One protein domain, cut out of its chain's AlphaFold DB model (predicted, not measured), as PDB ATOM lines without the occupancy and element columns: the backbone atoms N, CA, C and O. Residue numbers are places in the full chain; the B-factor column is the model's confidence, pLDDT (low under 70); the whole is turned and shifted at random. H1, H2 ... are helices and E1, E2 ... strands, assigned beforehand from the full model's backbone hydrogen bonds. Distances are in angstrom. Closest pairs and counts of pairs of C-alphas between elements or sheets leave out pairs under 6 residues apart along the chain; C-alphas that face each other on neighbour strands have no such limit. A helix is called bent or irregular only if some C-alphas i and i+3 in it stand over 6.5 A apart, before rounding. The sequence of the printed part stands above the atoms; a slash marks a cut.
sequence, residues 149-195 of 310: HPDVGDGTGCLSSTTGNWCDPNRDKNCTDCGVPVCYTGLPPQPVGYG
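AT A GLANCE: This is residues 149 to 195 of the 310 residues of the protein "Apple domain-containing protein" of Peltaster fructicola (UniProt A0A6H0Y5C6). A small hairpin of two strands, E1 and E2, forms the body, with two short helices, H1 and H2, at the end where E1 begins and E2 ends. H1 leads into E1 and extends the hairpin's length, while the long link from E1 to E2 folds back along E1 on the side away from E2, where residues 166 to 167 pair with it as a short third run. The printed part has 47 residues, with two named helices and two named strands in the order H1, E1, E2, H2; the sheet's order is E1 - E2, antiparallel. The class is mixed, helices and strands, with under half of the residues in named elements. The whole is compact, with a radius of gyration of the C-alphas of 10.4 A, yet elongated in outline, with spans of 33 by 18 by 17 A.

HOW THE PARTS SIT: E1, residues 156 to 160, and E2, residues 175 to 181, form a hairpin of antiparallel neighbours, with 146 degrees between their directions. The C-alphas of Cys 158 and Cys 178 face each other at 3.9 A. N 159 and O 177 are within hydrogen-bond range at 2.8 A, as are N 157 and O 180 at 2.9 A. Residues 158 to 159 of E1 also pair antiparallel with residues 166 to 167. H2, residues 182 to 185, comes closest to E1 at the C-alphas of Val 182 and Thr 156, 5.4 A apart. H1, residues 150 to 154, comes closest to E2 at the C-alphas of Gly 153 and Pro 181, 7.0 A apart. H1 and H2 are close but not clearly touching; their closest C-alphas, those of Val 152 and Cys 183, are 7.6 A apart. In H1, 0 of 1 O i to N i+4 pairs and 0 of 2 O i to N i+3 pairs are within hydrogen-bond range; H2 is too short for an O i to N i+4 pair, and its one O i to N i+3 pair is within range.

IN THESE COORDINATES: E1 is 13.6 A long and begins at C-alpha 156, (340.482, 569.172, 391.095). E2 is 14.8 A long and ends at C-alpha 181, (339.505, 573.472, 390.393). H1 begins at C-alpha 150, (350.694, 578.271, 387.162), and is 9.4 A long; it is irregular, but only just, with C-alphas 151 and 154 7.0 A apart. H2 is 5.8 A long.

THE WHOLE: The two C-alphas farthest apart are those of His 149 and Lys 173, at 32.9 A. The printed part has no cut. The link from E1 to E2, residues 161 to 174, is long; those from H1 to E1 and from E2 to H2 are tight. The mean pLDDT of the printed part is 78.9, and it is under 70 at residues 149 to 154, 186 to 189 and 192 to 193.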
ATOM      1  N   HIS A 149     350.353 580.563 391.355       51.50
ATOM      2  CA  HIS A 149     351.328 579.700 390.702       51.50
ATOM      3  C   HIS A 149     350.644 579.005 389.507       51.50
ATOM      4  O   HIS A 149     349.546 578.466 389.652       51.50
ATOM      5  N   PRO A 150     351.257 578.981 388.313       52.91
ATOM      6  CA  PRO A 150     350.694 578.271 387.162       52.91
ATOM      7  C   PRO A 150     350.538 576.757 387.410       52.91
ATOM      8  O   PRO A 150     349.719 576.121 386.756       52.91
ATOM      9  N   ASP A 151     351.251 576.213 388.404       50.47
ATOM     10  CA  ASP A 151     351.202 574.795 388.792       50.47
ATOM     11  C   ASP A 151     350.180 574.471 389.903       50.47
ATOM     12  O   ASP A 151     350.006 573.302 390.240       50.47
ATOM     13  N   VAL A 152     349.452 575.461 390.453       53.56
ATOM     14  CA  VAL A 152     348.306 575.188 391.362       53.56
ATOM     15  C   VAL A 152     347.093 574.625 390.585       53.56
ATOM     16  O   VAL A 152     346.049 574.314 391.154       53.56
ATOM     17  N   GLY A 153     347.216 574.488 389.259       50.69
ATOM     18  CA  GLY A 153     346.120 574.216 388.325       50.69
ATOM     19  C   GLY A 153     345.564 572.789 388.292       50.69
ATOM     20  O   GLY A 153     344.481 572.602 387.742       50.69
ATOM     21  N   ASP A 154     346.230 571.796 388.888       57.91
ATOM     22  CA  ASP A 154     345.812 570.391 388.723       57.91
ATOM     23  C   ASP A 154     344.951 569.860 389.875       57.91
ATOM     24  O   ASP A 154     344.361 568.778 389.775       57.91
ATOM     25  N   GLY A 155     344.868 570.601 390.983       70.75
ATOM     26  CA  GLY A 155     344.028 570.226 392.109       70.75
ATOM     27  C   GLY A 155     342.554 570.345 391.734       70.75
ATOM     28  O   GLY A 155     341.997 571.444 391.752       70.75
ATOM     29  N   THR A 156     341.915 569.225 391.397       81.62
ATOM     30  CA  THR A 156     340.482 569.172 391.095       81.62
ATOM     31  C   THR A 156     339.738 568.301 392.095       81.62
ATOM     32  O   THR A 156     340.214 567.249 392.515       81.62
ATOM     33  N   GLY A 157     338.549 568.753 392.482       86.56
ATOM     34  CA  GLY A 157     337.626 568.012 393.329       86.56
ATOM     35  C   GLY A 157     336.309 567.727 392.616       86.56
ATOM     36  O   GLY A 157     336.101 568.106 391.459       86.56
ATOM     37  N   CYS A 158     335.409 567.066 393.338       90.50
ATOM     38  CA  CYS A 158     334.036 566.854 392.909       90.50
ATOM     39  C   CYS A 158     333.063 567.542 393.867       90.50
ATOM     40  O   CYS A 158     333.222 567.464 395.088       90.50
ATOM     41  N   LEU A 159     332.048 568.193 393.306       91.12
ATOM     42  CA  LEU A 159     330.951 568.808 394.034       91.12
ATOM     43  C   LEU A 159     329.680 567.967 393.928       91.12
ATOM     44  O   LEU A 159     329.368 567.326 392.918       91.12
ATOM     45  N   SER A 160     328.925 567.981 395.019       93.38
ATOM     46  CA  SER A 160     327.618 567.357 395.104       93.38
ATOM     47  C   SER A 160     326.626 568.193 394.307       93.38
ATOM     48  O   SER A 160     326.388 569.351 394.645       93.38
ATOM     49  N   SER A 161     325.955 567.601 393.320       92.50
ATOM     50  CA  SER A 161     324.904 568.287 392.549       92.50
ATOM     51  C   SER A 161     323.700 568.707 393.396       92.50
ATOM     52  O   SER A 161     322.894 569.527 392.968       92.50
ATOM     53  N   THR A 162     323.558 568.146 394.601       93.50
ATOM     54  CA  THR A 162     322.463 568.471 395.524       93.50
ATOM     55  C   THR A 162     322.820 569.605 396.479       93.50
ATOM     56  O   THR A 162     321.969 570.438 396.774       93.50
ATOM     57  N   THR A 163     324.050 569.622 397.001       91.62
ATOM     58  CA  THR A 163     324.440 570.556 398.076       91.62
ATOM     59  C   THR A 163     325.425 571.629 397.633       91.62
ATOM     60  O   THR A 163     325.587 572.612 398.346       91.62
ATOM     61  N   GLY A 164     326.092 571.451 396.491       88.88
ATOM     62  CA  GLY A 164     327.188 572.314 396.050       88.88
ATOM     63  C   GLY A 164     328.462 572.192 396.894       88.88
ATOM     64  O   GLY A 164     329.398 572.947 396.667       88.88
ATOM     65  N   ASN A 165     328.512 571.261 397.854       90.00
ATOM     66  CA  ASN A 165     329.679 571.018 398.704       90.00
ATOM     67  C   ASN A 165     330.579 569.925 398.120       90.00
ATOM     68  O   ASN A 165     330.124 569.095 397.330       90.00
ATOM     69  N   TRP A 166     331.832 569.882 398.577       88.31
ATOM     70  CA  TRP A 166     332.761 568.802 398.259       88.31
ATOM     71  C   TRP A 166     332.218 567.424 398.643       88.31
ATOM     72  O   TRP A 166     331.598 567.254 399.694       88.31
ATOM     73  N   CYS A 167     332.489 566.431 397.803       88.94
ATOM     74  CA  CYS A 167     332.058 565.051 398.002       88.94
ATOM     75  C   CYS A 167     333.075 564.056 397.429       88.94
ATOM     76  O   CYS A 167     333.955 564.422 396.649       88.94
ATOM     77  N   ASP A 168     332.944 562.784 397.817       87.75
ATOM     78  CA  ASP A 168     333.745 561.678 397.278       87.75
ATOM     79  C   ASP A 168     332.950 560.949 396.180       87.75
ATOM     80  O   ASP A 168     331.927 560.330 396.497       87.75
ATOM     81  N   PRO A 169     333.402 560.953 394.911       87.81
ATOM     82  CA  PRO A 169     332.696 560.287 393.814       87.81
ATOM     83  C   PRO A 169     332.572 558.768 393.991       87.81
ATOM     84  O   PRO A 169     331.701 558.149 393.382       87.81
ATOM     85  N   ASN A 170     333.389 558.154 394.852       85.75
ATOM     86  CA  ASN A 170     333.319 556.721 395.137       85.75
ATOM     87  C   ASN A 170     332.288 556.370 396.217       85.75
ATOM     88  O   ASN A 170     331.918 555.201 396.354       85.75
ATOM     89  N   ARG A 171     331.840 557.350 397.011       88.19
ATOM     90  CA  ARG A 171     330.917 557.134 398.140       88.19
ATOM     91  C   ARG A 171     329.567 557.807 397.935       88.19
ATOM     92  O   ARG A 171     328.556 557.257 398.366       88.19
ATOM     93  N   ASP A 172     329.540 558.951 397.256       89.94
ATOM     94  CA  ASP A 172     328.340 559.755 397.059       89.94
ATOM     95  C   ASP A 172     327.816 559.673 395.627       89.94
ATOM     96  O   ASP A 172     328.405 560.194 394.684       89.94
ATOM     97  N   LYS A 173     326.616 559.103 395.467       93.25
ATOM     98  CA  LYS A 173     325.940 559.004 394.159       93.25
ATOM     99  C   LYS A 173     325.616 560.365 393.535       93.25
ATOM    100  O   LYS A 173     325.447 560.450 392.325       93.25
ATOM    101  N   ASN A 174     325.515 561.408 394.359       94.00
ATOM    102  CA  ASN A 174     325.218 562.770 393.916       94.00
ATOM    103  C   ASN A 174     326.490 563.576 393.611       94.00
ATOM    104  O   ASN A 174     326.400 564.761 393.294       94.00
ATOM    105  N   CYS A 175     327.668 562.961 393.725       92.94
ATOM    106  CA  CYS A 175     328.953 563.594 393.480       92.94
ATOM    107  C   CYS A 175     329.301 563.556 391.990       92.94
ATOM    108  O   CYS A 175     330.080 562.727 391.527       92.94
ATOM    109  N   THR A 176     328.617 564.398 391.220       92.81
ATOM    110  CA  THR A 176     328.598 564.307 389.754       92.81
ATOM    111  C   THR A 176     329.362 565.428 389.061       92.81
ATOM    112  O   THR A 176     329.658 565.292 387.878       92.81
ATOM    113  N   ASP A 177     329.660 566.527 389.759       91.25
ATOM    114  CA  ASP A 177     330.340 567.687 389.178       91.25
ATOM    115  C   ASP A 177     331.833 567.662 389.535       91.25
ATOM    116  O   ASP A 177     332.262 568.243 390.527       91.25
ATOM    117  N   CYS A 178     332.600 566.874 388.782       90.25
ATOM    118  CA  CYS A 178     334.031 566.638 388.991       90.25
ATOM    119  C   CYS A 178     334.909 567.501 388.080       90.25
ATOM    120  O   CYS A 178     334.461 567.992 387.047       90.25
ATOM    121  N   GLY A 179     336.193 567.633 388.426       86.38
ATOM    122  CA  GLY A 179     337.119 568.492 387.680       86.38
ATOM    123  C   GLY A 179     337.055 569.955 388.125       86.38
ATOM    124  O   GLY A 179     337.619 570.823 387.464       86.38
ATOM    125  N   VAL A 180     336.370 570.236 389.240       85.62
ATOM    126  CA  VAL A 180     336.224 571.588 389.775       85.62
ATOM    127  C   VAL A 180     337.554 572.007 390.398       85.62
ATOM    128  O   VAL A 180     338.014 571.338 391.328       85.62
ATOM    129  N   PRO A 181     338.186 573.092 389.925       82.94
ATOM    130  CA  PRO A 181     339.505 573.472 390.393       82.94
ATOM    131  C   PRO A 181     339.398 574.072 391.798       82.94
ATOM    132  O   PRO A 181     338.788 575.124 392.009       82.94
ATOM    133  N   VAL A 182     339.972 573.365 392.770       77.75
ATOM    134  CA  VAL A 182     339.699 573.539 394.207       77.75
ATOM    135  C   VAL A 182     339.981 574.966 394.665       77.75
ATOM    136  O   VAL A 182     339.155 575.584 395.341       77.75
ATOM    137  N   CYS A 183     341.091 575.529 394.195       74.25
ATOM    138  CA  CYS A 183     341.595 576.826 394.628       74.25
ATOM    139  C   CYS A 183     340.828 578.046 394.117       74.25
ATOM    140  O   CYS A 183     341.030 579.141 394.636       74.25
ATOM    141  N   TYR A 184     339.903 577.873 393.170       72.94
ATOM    142  CA  TYR A 184     339.081 578.972 392.649       72.94
ATOM    143  C   TYR A 184     337.660 578.993 393.213       72.94
ATOM    144  O   TYR A 184     336.910 579.931 392.957       72.94
ATOM    145  N   THR A 185     337.274 577.971 393.981       71.69
ATOM    146  CA  THR A 185     335.901 577.855 394.498       71.69
ATOM    147  C   THR A 185     335.650 578.693 395.748       71.69
ATOM    148  O   THR A 185     334.513 579.086 396.000       71.69
ATOM    149  N   GLY A 186     336.688 578.939 396.557       68.88
ATOM    150  CA  GLY A 186     336.547 579.551 397.880       68.88
ATOM    151  C   GLY A 186     335.742 578.709 398.884       68.88
ATOM    152  O   GLY A 186     335.313 579.254 399.897       68.88
ATOM    153  N   LEU A 187     335.512 577.414 398.616       68.31
ATOM    154  CA  LEU A 187     334.710 576.521 399.459       68.31
ATOM    155  C   LEU A 187     335.550 575.879 400.583       68.31
ATOM    156  O   LEU A 187     336.441 575.083 400.279       68.31
ATOM    157  N   PRO A 188     335.258 576.149 401.871       67.19
ATOM    158  CA  PRO A 188     335.779 575.368 402.994       67.19
ATOM    159  C   PRO A 188     334.879 574.153 403.312       67.19
ATOM    160  O   PRO A 188     333.668 574.228 403.086       67.19
ATOM    161  N   PRO A 189     335.392 573.073 403.943       66.75
ATOM    162  CA  PRO A 189     336.800 572.679 404.113       66.75
ATOM    163  C   PRO A 189     337.392 572.117 402.804       66.75
ATOM    164  O   PRO A 189     336.721 572.132 401.781       66.75
ATOM    165  N   GLN A 190     338.640 571.632 402.808       71.94
ATOM    166  CA  GLN A 190     339.250 571.025 401.614       71.94
ATOM    167  C   GLN A 190     338.432 569.832 401.080       71.94
ATOM    168  O   GLN A 190     337.743 569.169 401.866       71.94
ATOM    169  N   PRO A 191     338.486 569.547 399.763       74.62
ATOM    170  CA  PRO A 191     337.728 568.455 399.178       74.62
ATOM    171  C   PRO A 191     338.063 567.107 399.799       74.62
ATOM    172  O   PRO A 191     339.184 566.856 400.244       74.62
ATOM    173  N   VAL A 192     337.090 566.200 399.767       69.25
ATOM    174  CA  VAL A 192     337.308 564.826 400.218       69.25
ATOM    175  C   VAL A 192     338.405 564.182 399.364       69.25
ATOM    176  O   VAL A 192     338.317 564.187 398.140       69.25
ATOM    177  N   GLY A 193     339.436 563.641 400.018       68.94
ATOM    178  CA  GLY A 193     340.610 563.050 399.362       68.94
ATOM    179  C   GLY A 193     341.889 563.880 399.494       68.94
ATOM    180  O   GLY A 193     342.969 563.330 399.300       68.94
ATOM    181  N   TYR A 194     341.784 565.148 399.893       72.69
ATOM    182  CA  TYR A 194     342.934 565.938 400.327       72.69
ATOM    183  C   TYR A 194     343.244 565.650 401.798       72.69
ATOM    184  O   TYR A 194     342.354 565.331 402.594       72.69
ATOM    185  N   GLY A 195     344.529 565.698 402.142       70.50
ATOM    186  CA  GLY A 195     344.985 565.547 403.517       70.50
ATOM    187  C   GLY A 195     344.589 566.758 404.371       70.50
ATOM    188  O   GLY A 195     344.104 567.758 403.849       70.50
TER     189      GLY A 195